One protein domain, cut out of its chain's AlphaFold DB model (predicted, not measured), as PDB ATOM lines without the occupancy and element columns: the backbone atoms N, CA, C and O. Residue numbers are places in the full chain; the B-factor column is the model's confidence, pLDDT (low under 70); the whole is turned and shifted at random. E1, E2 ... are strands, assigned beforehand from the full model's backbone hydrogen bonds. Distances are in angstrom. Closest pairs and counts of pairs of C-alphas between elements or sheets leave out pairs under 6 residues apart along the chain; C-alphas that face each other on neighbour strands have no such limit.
ATOM      1  N   SER A   2     -30.847  25.497 -39.961       70.88
ATOM      2  CA  SER A   2     -31.465  26.548 -40.788       70.88
ATOM      3  C   SER A   2     -30.463  27.678 -41.025       70.88
ATOM      4  O   SER A   2     -29.609  27.928 -40.175       70.88
ATOM      5  N   GLN A   3     -30.537  28.334 -42.180       78.50
ATOM      6  CA  GLN A   3     -29.694  29.497 -42.463       78.50
ATOM      7  C   GLN A   3     -30.239  30.734 -41.738       78.50
ATOM      8  O   GLN A   3     -31.444  30.973 -41.771       78.50
ATOM      9  N   ASN A   4     -29.345  31.521 -41.131       78.19
ATOM     10  CA  ASN A   4     -29.640  32.852 -40.592       78.19
ATOM     11  C   ASN A   4     -29.013  33.897 -41.528       78.19
ATOM     12  O   ASN A   4     -27.867  34.284 -41.307       78.19
ATOM     13  N   PRO A   5     -29.699  34.276 -42.620       81.94
ATOM     14  CA  PRO A   5     -29.177  35.266 -43.550       81.94
ATOM     15  C   PRO A   5     -29.088  36.641 -42.880       81.94
ATOM     16  O   PRO A   5     -29.966  37.022 -42.105       81.94
ATOM     17  N   GLU A   6     -28.035  37.385 -43.202       85.00
ATOM     18  CA  GLU A   6     -27.920  38.790 -42.826       85.00
ATOM     19  C   GLU A   6     -28.922  39.620 -43.643       85.00
ATOM     20  O   GLU A   6     -29.071  39.421 -44.851       85.00
ATOM     21  N   ILE A   7     -29.661  40.507 -42.972       87.19
ATOM     22  CA  ILE A   7     -30.724  41.300 -43.594       87.19
ATOM     23  C   ILE A   7     -30.186  42.699 -43.870       87.19
ATOM     24  O   ILE A   7     -29.993  43.479 -42.942       87.19
ATOM     25  N   ASP A   8     -30.008  43.019 -45.148       90.38
ATOM     26  CA  ASP A   8     -29.653  44.366 -45.601       90.38
ATOM     27  C   ASP A   8     -30.859  45.329 -45.511       90.38
ATOM     28  O   ASP A   8     -31.828  45.169 -46.257       90.38
ATOM     29  N   PRO A   9     -30.835  46.370 -44.661       86.88
ATOM     30  CA  PRO A   9     -31.941  47.319 -44.554       86.88
ATOM     31  C   PRO A   9     -32.329  48.016 -45.870       86.88
ATOM     32  O   PRO A   9     -33.466  48.469 -45.986       86.88
ATOM     33  N   GLN A  10     -31.429  48.100 -46.857       88.12
ATOM     34  CA  GLN A  10     -31.667  48.811 -48.121       88.12
ATOM     35  C   GLN A  10     -32.454  47.993 -49.150       88.12
ATOM     36  O   GLN A  10     -33.025  48.560 -50.077       88.12
ATOM     37  N   ARG A  11     -32.523  46.667 -48.989       92.50
ATOM     38  CA  ARG A  11     -33.167  45.762 -49.957       92.50
ATOM     39  C   ARG A  11     -34.670  45.560 -49.704       92.50
ATOM     40  O   ARG A  11     -35.313  44.772 -50.389       92.50
ATOM     41  N   TRP A  12     -35.244  46.242 -48.713       94.56
ATOM     42  CA  TRP A  12     -36.689  46.216 -48.490       94.56
ATOM     43  C   TRP A  12     -37.424  46.948 -49.614       94.56
ATOM     44  O   TRP A  12     -37.214  48.137 -49.837       94.56
ATOM     45  N   GLU A  13     -38.336  46.243 -50.269       94.56
ATOM     46  CA  GLU A  13     -39.234  46.779 -51.286       94.56
ATOM     47  C   GLU A  13     -40.537  47.232 -50.610       94.56
ATOM     48  O   GLU A  13     -41.173  46.463 -49.882       94.56
ATOM     49  N   GLU A  14     -40.950  48.485 -50.813       95.25
ATOM     50  CA  GLU A  14     -42.253  48.957 -50.332       95.25
ATOM     51  C   GLU A  14     -43.366  48.435 -51.245       95.25
ATOM     52  O   GLU A  14     -43.349  48.661 -52.454       95.25
ATOM     53  N   TYR A  15     -44.332  47.721 -50.660       94.25
ATOM     54  CA  TYR A  15     -45.522  47.257 -51.371       94.25
ATOM     55  C   TYR A  15     -46.640  48.306 -51.299       94.25
ATOM     56  O   TYR A  15     -47.228  48.670 -52.315       94.25
ATOM     57  N   ASP A  16     -46.900  48.821 -50.096       92.50
ATOM     58  CA  ASP A  16     -47.810  49.935 -49.830       92.50
ATOM     59  C   ASP A  16     -47.311  50.750 -48.619       92.50
ATOM     60  O   ASP A  16     -46.225  50.501 -48.091       92.50
ATOM     61  N   SER A  17     -48.095  51.731 -48.155       90.44
ATOM     62  CA  SER A  17     -47.737  52.590 -47.013       90.44
ATOM     63  C   SER A  17     -47.487  51.839 -45.700       90.44
ATOM     64  O   SER A  17     -46.879  52.378 -44.769       90.44
ATOM     65  N   ASP A  18     -47.984  50.611 -45.595       92.69
ATOM     66  CA  ASP A  18     -48.013  49.828 -44.370       92.69
ATOM     67  C   ASP A  18     -47.263  48.505 -44.476       92.69
ATOM     68  O   ASP A  18     -47.012  47.895 -43.439       92.69
ATOM     69  N   THR A  19     -46.873  48.089 -45.680       94.75
ATOM     70  CA  THR A  19     -46.322  46.770 -45.983       94.75
ATOM     71  C   THR A  19     -45.016  46.885 -46.758       94.75
ATOM     72  O   THR A  19     -44.938  47.528 -47.804       94.75
ATOM     73  N   LYS A  20     -43.992  46.188 -46.266       96.69
ATOM     74  CA  LYS A  20     -42.690  46.031 -46.913       96.69
ATOM     75  C   LYS A  20     -42.383  44.557 -47.120       96.69
ATOM     76  O   LYS A  20     -42.743  43.714 -46.293       96.69
ATOM     77  N   LEU A  21     -41.699  44.260 -48.216       97.12
ATOM     78  CA  LEU A  21     -41.320  42.917 -48.630       97.12
ATOM     79  C   LEU A  21     -39.799  42.826 -48.752       97.12
ATOM     80  O   LEU A  21     -39.144  43.777 -49.166       97.12
ATOM     81  N   TYR A  22     -39.233  41.677 -48.401       96.62
ATOM     82  CA  TYR A  22     -37.812  41.398 -48.587       96.62
ATOM     83  C   TYR A  22     -37.648  40.009 -49.189       96.62
ATOM     84  O   TYR A  22     -37.982  39.013 -48.545       96.62
ATOM     85  N   ASP A  23     -37.091  39.914 -50.393       95.31
ATOM     86  CA  ASP A  23     -36.801  38.625 -51.024       95.31
ATOM     87  C   ASP A  23     -35.429  38.088 -50.585       95.31
ATOM     88  O   ASP A  23     -34.380  38.560 -51.026       95.31
ATOM     89  N   LEU A  24     -35.418  37.067 -49.721       94.06
ATOM     90  CA  LEU A  24     -34.190  36.382 -49.292       94.06
ATOM     91  C   LEU A  24     -33.638  35.438 -50.370       94.06
ATOM     92  O   LEU A  24     -32.556  34.876 -50.207       94.06
ATOM     93  N   GLY A  25     -34.367  35.235 -51.468       92.69
ATOM     94  CA  GLY A  25     -34.060  34.211 -52.449       92.69
ATOM     95  C   GLY A  25     -34.260  32.805 -51.881       92.69
ATOM     96  O   GLY A  25     -35.036  32.578 -50.948       92.69
ATOM     97  N   ARG A  26     -33.578  31.824 -52.483       92.81
ATOM     98  CA  ARG A  26     -33.679  30.411 -52.095       92.81
ATOM     99  C   ARG A  26     -32.732  30.078 -50.948       92.81
ATOM    100  O   ARG A  26     -31.530  29.918 -51.158       92.81
ATOM    101  N   ILE A  27     -33.301  29.879 -49.764       92.75
ATOM    102  CA  ILE A  27     -32.563  29.572 -48.538       92.75
ATOM    103  C   ILE A  27     -33.041  28.264 -47.901       92.75
ATOM    104  O   ILE A  27     -34.141  27.766 -48.163       92.75
ATOM    105  N   LYS A  28     -32.203  27.689 -47.036       91.88
ATOM    106  CA  LYS A  28     -32.556  26.518 -46.223       91.88
ATOM    107  C   LYS A  28     -33.303  26.971 -44.966       91.88
ATOM    108  O   LYS A  28     -32.696  27.182 -43.916       91.88
ATOM    109  N   VAL A  29     -34.624  27.127 -45.086       88.81
ATOM    110  CA  VAL A  29     -35.491  27.552 -43.967       88.81
ATOM    111  C   VAL A  29     -35.704  26.423 -42.959       88.81
ATOM    112  O   VAL A  29     -35.696  26.643 -41.751       88.81
ATOM    113  N   ILE A  30     -35.873  25.189 -43.441       86.81
ATOM    114  CA  ILE A  30     -36.197  24.031 -42.605       86.81
ATOM    115  C   ILE A  30     -34.924  23.219 -42.370       86.81
ATOM    116  O   ILE A  30     -34.385  22.596 -43.279       86.81
ATOM    117  N   GLY A  31     -34.449  23.175 -41.123       84.69
ATOM    118  CA  GLY A  31     -33.168  22.543 -40.789       84.69
ATOM    119  C   GLY A  31     -33.084  21.027 -41.023       84.69
ATOM    120  O   GLY A  31     -31.970  20.510 -41.046       84.69
ATOM    121  N   ARG A  32     -34.227  20.342 -41.186       87.69
ATOM    122  CA  ARG A  32     -34.356  18.881 -41.368       87.69
ATOM    123  C   ARG A  32     -34.362  18.419 -42.832       87.69
ATOM    124  O   ARG A  32     -34.406  17.221 -43.071       87.69
ATOM    125  N   THR A  33     -34.371  19.337 -43.795       86.62
ATOM    126  CA  THR A  33     -34.372  19.010 -45.228       86.62
ATOM    127  C   THR A  33     -33.268  19.776 -45.933       86.62
ATOM    128  O   THR A  33     -33.014  20.931 -45.609       86.62
ATOM    129  N   GLU A  34     -32.613  19.143 -46.904       88.06
ATOM    130  CA  GLU A  34     -31.640  19.817 -47.771       88.06
ATOM    131  C   GLU A  34     -32.303  20.732 -48.807       88.06
ATOM    132  O   GLU A  34     -31.642  21.591 -49.393       88.06
ATOM    133  N   GLN A  35     -33.620  20.598 -48.994       90.25
ATOM    134  CA  GLN A  35     -34.372  21.414 -49.932       90.25
ATOM    135  C   GLN A  35     -34.321  22.893 -49.533       90.25
ATOM    136  O   GLN A  35     -34.596  23.273 -48.391       90.25
ATOM    137  N   ARG A  36     -34.008  23.740 -50.515       92.12
ATOM    138  CA  ARG A  36     -34.079  25.196 -50.384       92.12
ATOM    139  C   ARG A  36     -35.399  25.699 -50.940       92.12
ATOM    140  O   ARG A  36     -35.845  25.250 -51.994       92.12
ATOM    141  N   PHE A  37     -35.977  26.664 -50.247       94.06
ATOM    142  CA  PHE A  37     -37.243  27.287 -50.607       94.06
ATOM    143  C   PHE A  37     -37.017  28.773 -50.813       94.06
ATOM    144  O   PHE A  37     -36.210  29.383 -50.101       94.06
ATOM    145  N   ARG A  38     -37.717  29.366 -51.782       95.06
ATOM    146  CA  ARG A  38     -37.705  30.821 -51.900       95.06
ATOM    147  C   ARG A  38     -38.477  31.400 -50.724       95.06
ATOM    148  O   ARG A  38     -39.542  30.899 -50.369       95.06
ATOM    149  N   THR A  39     -37.890  32.401 -50.083       95.38
ATOM    150  CA  THR A  39     -38.433  32.987 -48.860       95.38
ATOM    151  C   THR A  39     -38.545  34.489 -49.019       95.38
ATOM    152  O   THR A  39     -37.544  35.165 -49.237       95.38
ATOM    153  N   VAL A  40     -39.758  35.009 -48.872       96.31
ATOM    154  CA  VAL A  40     -40.026  36.446 -48.847       96.31
ATOM    155  C   VAL A  40     -40.473  36.823 -47.444       96.31
ATOM    156  O   VAL A  40     -41.456  36.283 -46.938       96.31
ATOM    157  N   LEU A  41     -39.744  37.724 -46.790       96.25
ATOM    158  CA  LEU A  41     -40.162  38.291 -45.515       96.25
ATOM    159  C   LEU A  41     -41.178  39.397 -45.768       96.25
ATOM    160  O   LEU A  41     -41.038  40.186 -46.699       96.25
ATOM    161  N   VAL A  42     -42.179  39.457 -44.905       96.94
ATOM    162  CA  VAL A  42     -43.208  40.482 -44.907       96.94
ATOM    163  C   VAL A  42     -43.165  41.196 -43.573       96.94
ATOM    164  O   VAL A  42     -43.218  40.563 -42.515       96.94
ATOM    165  N   ASP A  43     -43.116  42.516 -43.634       95.88
ATOM    166  CA  ASP A  43     -43.268  43.411 -42.501       95.88
ATOM    167  C   ASP A  43     -44.490  44.294 -42.783       95.88
ATOM    168  O   ASP A  43     -44.517  45.006 -43.782       95.88
ATOM    169  N   THR A  44     -45.537  44.188 -41.961       94.81
ATOM    170  CA  THR A  44     -46.795  44.911 -42.191       94.81
ATOM    171  C   THR A  44     -47.377  45.527 -40.921       94.81
ATOM    172  O   THR A  44     -47.318  44.955 -39.823       94.81
ATOM    173  N   LYS A  45     -47.983  46.706 -41.067       91.56
ATOM    174  CA  LYS A  45     -48.760  47.386 -40.029       91.56
ATOM    175  C   LYS A  45     -50.240  47.081 -40.225       91.56
ATOM    176  O   LYS A  45     -50.892  47.576 -41.135       91.56
ATOM    177  N   GLN A  46     -50.805  46.306 -39.308       84.19
ATOM    178  CA  GLN A  46     -52.228  46.010 -39.302       84.19
ATOM    179  C   GLN A  46     -52.994  47.001 -38.420       84.19
ATOM    180  O   GLN A  46     -52.760  47.109 -37.207       84.19
ATOM    181  N   TYR A  47     -53.968  47.671 -39.029       79.31
ATOM    182  CA  TYR A  47     -54.918  48.522 -38.322       79.31
ATOM    183  C   TYR A  47     -56.072  47.696 -37.762       79.31
ATOM    184  O   TYR A  47     -56.497  46.703 -38.361       79.31
ATOM    185  N   PRO A  48     -56.589  48.073 -36.589       72.75
ATOM    186  CA  PRO A  48     -57.749  47.409 -36.034       72.75
ATOM    187  C   PRO A  48     -58.974  47.574 -36.940       72.75
ATOM    188  O   PRO A  48     -59.296  48.674 -37.378       72.75
ATOM    189  N   PHE A  49     -59.690  46.474 -37.169       59.75
ATOM    190  CA  PHE A  49     -60.982  46.487 -37.847       59.75
ATOM    191  C   PHE A  49     -62.116  46.455 -36.812       59.75
ATOM    192  O   PHE A  49     -62.186  45.546 -35.978       59.75
ATOM    193  N   GLY A  50     -63.010  47.446 -36.866       64.06
ATOM    194  CA  GLY A  50     -64.171  47.573 -35.978       64.06
ATOM    195  C   GLY A  50     -63.883  48.172 -34.591       64.06
ATOM    196  O   GLY A  50     -62.743  48.387 -34.190       64.06
ATOM    197  N   LYS A  51     -64.953  48.422 -33.820       57.41
ATOM    198  CA  LYS A  51     -64.929  49.189 -32.551       57.41
ATOM    199  C   LYS A  51     -64.180  48.525 -31.378       57.41
ATOM    200  O   LYS A  51     -64.034  49.143 -30.332       57.41
ATOM    201  N   LYS A  52     -63.743  47.263 -31.503       58.66
ATOM    202  CA  LYS A  52     -63.203  46.464 -30.379       58.66
ATOM    203  C   LYS A  52     -61.680  46.485 -30.239       58.66
ATOM    204  O   LYS A  52     -61.170  46.007 -29.230       58.66
ATOM    205  N   ARG A  53     -60.934  46.984 -31.225       58.28
ATOM    206  CA  ARG A  53     -59.468  47.052 -31.149       58.28
ATOM    207  C   ARG A  53     -59.016  48.494 -31.349       58.28
ATOM    208  O   ARG A  53     -59.445  49.148 -32.285       58.28
ATOM    209  N   THR A  54     -58.148  48.982 -30.467       60.34
ATOM    210  CA  THR A  54     -57.655  50.372 -30.482       60.34
ATOM    211  C   THR A  54     -56.177  50.488 -30.853       60.34
ATOM    212  O   THR A  54     -55.728  51.566 -31.224       60.34
ATOM    213  N   LYS A  55     -55.403  49.394 -30.791       70.75
ATOM    214  CA  LYS A  55     -53.949  49.425 -31.017       70.75
ATOM    215  C   LYS A  55     -53.567  48.910 -32.404       70.75
ATOM    216  O   LYS A  55     -54.011  47.833 -32.810       70.75
ATOM    217  N   LYS A  56     -52.700  49.666 -33.088       77.88
ATOM    218  CA  LYS A  56     -51.983  49.226 -34.294       77.88
ATOM    219  C   LYS A  56     -51.098  48.032 -33.933       77.88
ATOM    220  O   LYS A  56     -50.477  48.032 -32.869       77.88
ATOM    221  N   ARG A  57     -51.048  47.016 -34.795       85.25
ATOM    222  CA  ARG A  57     -50.174  45.852 -34.611       85.25
ATOM    223  C   ARG A  57     -49.137  45.819 -35.714       85.25
ATOM    224  O   ARG A  57     -49.476  45.931 -36.883       85.25
ATOM    225  N   HIS A  58     -47.890  45.629 -35.321       91.56
ATOM    226  CA  HIS A  58     -46.797  45.354 -36.236       91.56
ATOM    227  C   HIS A  58     -46.647  43.839 -36.355       91.56
ATOM    228  O   HIS A  58     -46.517  43.154 -35.339       91.56
ATOM    229  N   ILE A  59     -46.760  43.307 -37.568       92.81
ATOM    230  CA  ILE A  59     -46.734  41.871 -37.844       92.81
ATOM    231  C   ILE A  59     -45.586  41.587 -38.804       92.81
ATOM    232  O   ILE A  59     -45.448  42.249 -39.828       92.81
ATOM    233  N   ARG A  60     -44.790  40.571 -38.471       94.75
ATOM    234  CA  ARG A  60     -43.724  40.053 -39.326       94.75
ATOM    235  C   ARG A  60     -43.924  38.569 -39.551       94.75
ATOM    236  O   ARG A  60     -44.202  37.839 -38.601       94.75
ATOM    237  N   TYR A  61     -43.798  38.134 -40.793       95.38
ATOM    238  CA  TYR A  61     -43.898  36.724 -41.163       95.38
ATOM    239  C   TYR A  61     -43.111  36.448 -42.442       95.38
ATOM    240  O   TYR A  61     -42.653  37.371 -43.106       95.38
ATOM    241  N   ALA A  62     -42.945  35.172 -42.778       95.19
ATOM    242  CA  ALA A  62     -42.300  34.743 -44.012       95.19
ATOM    243  C   ALA A  62     -43.302  34.001 -44.900       95.19
ATOM    244  O   ALA A  62     -44.067  33.164 -44.418       95.19
ATOM    245  N   ILE A  63     -43.270  34.291 -46.196       96.00
ATOM    246  CA  ILE A  63     -43.894  33.486 -47.242       96.00
ATOM    247  C   ILE A  63     -42.806  32.558 -47.784       96.00
ATOM    248  O   ILE A  63     -41.776  33.021 -48.268       96.00
ATOM    249  N   ILE A  64     -43.033  31.251 -47.671       95.12
ATOM    250  CA  ILE A  64     -42.113  30.207 -48.133       95.12
ATOM    251  C   ILE A  64     -42.755  29.538 -49.344       95.12
ATOM    252  O   ILE A  64     -43.870  29.026 -49.240       95.12
ATOM    253  N   GLU A  65     -42.064  29.533 -50.481       93.38
ATOM    254  CA  GLU A  65     -42.595  29.006 -51.737       93.38
ATOM    255  C   GLU A  65     -41.632  28.050 -52.459       93.38
ATOM    256  O   GLU A  65     -40.407  28.078 -52.279       93.38
ATOM    257  N   ASN A  66     -42.241  27.153 -53.240       93.94
ATOM    258  CA  ASN A  66     -41.595  26.246 -54.187       93.94
ATOM    259  C   ASN A  66     -42.474  26.108 -55.444       93.94
ATOM    260  O   ASN A  66     -42.867  25.007 -55.832       93.94
ATOM    261  N   LEU A  67     -42.887  27.242 -56.007       92.44
ATOM    262  CA  LEU A  67     -43.727  27.301 -57.196       92.44
ATOM    263  C   LEU A  67     -42.920  26.899 -58.437       92.44
ATOM    264  O   LEU A  67     -41.723  27.156 -58.548       92.44
ATOM    265  N   ALA A  68     -43.600  26.282 -59.406       91.19
ATOM    266  CA  ALA A  68     -43.004  25.916 -60.694       91.19
ATOM    267  C   ALA A  68     -42.771  27.128 -61.620       91.19
ATOM    268  O   ALA A  68     -42.124  27.004 -62.655       91.19
ATOM    269  N   PHE A  69     -43.313  28.292 -61.260       90.88
ATOM    270  CA  PHE A  69     -43.202  29.552 -61.987       90.88
ATOM    271  C   PHE A  69     -42.730  30.658 -61.042       90.88
ATOM    272  O   PHE A  69     -42.991  30.614 -59.841       90.88
TER     273      PHE A  69
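AT A GLANCE: This is residues 2 to 69 of the 147 residues of the protein "Tnp_DDE_dom domain-containing protein" of bacterium (UniProt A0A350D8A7). A twisted sheet of three long strands makes the body; residues 49 to 54 stick out as a loop, and residues 13 to 14, before E1, pair along its free edge. The 68 printed residues hold no named helix; E1, E2 and E3 form an antiparallel meander, each strand the neighbour of the one before, in sheet order E1, E2, E3. The class is all strand, with 28 of 68 residues in named strands, under half. The whole is loose, with a radius of gyration of the C-alphas of 14.9 A, and spans 47 by 27 by 25 A.

IN THESE COORDINATES: Past residues 2 to 18, find C-alpha 19 at (-46.322, 46.770, -45.983), where E1 runs 22.2 A to residue 27. E2, residues 37 to 46, covers 26.5 A. E3, residues 57 to 65, covers 25.2 A to C-alpha 65 at (-42.595, 29.006, -51.737).

HOW THE PARTS SIT: Look at N 22 and O 41, 2.9 A apart, in the hairpin E1 and E2, antiparallel at 164 degrees. In the hairpin E2 and E3, at 162 degrees, N 42 and O 61 are 2.8 A apart.

THE WHOLE: The C-alphas farthest apart, Glu 34 and Lys 51, are 46.9 A apart. The printed part has no cut, and both links are short. Residues 49 to 54 have pLDDT under 70.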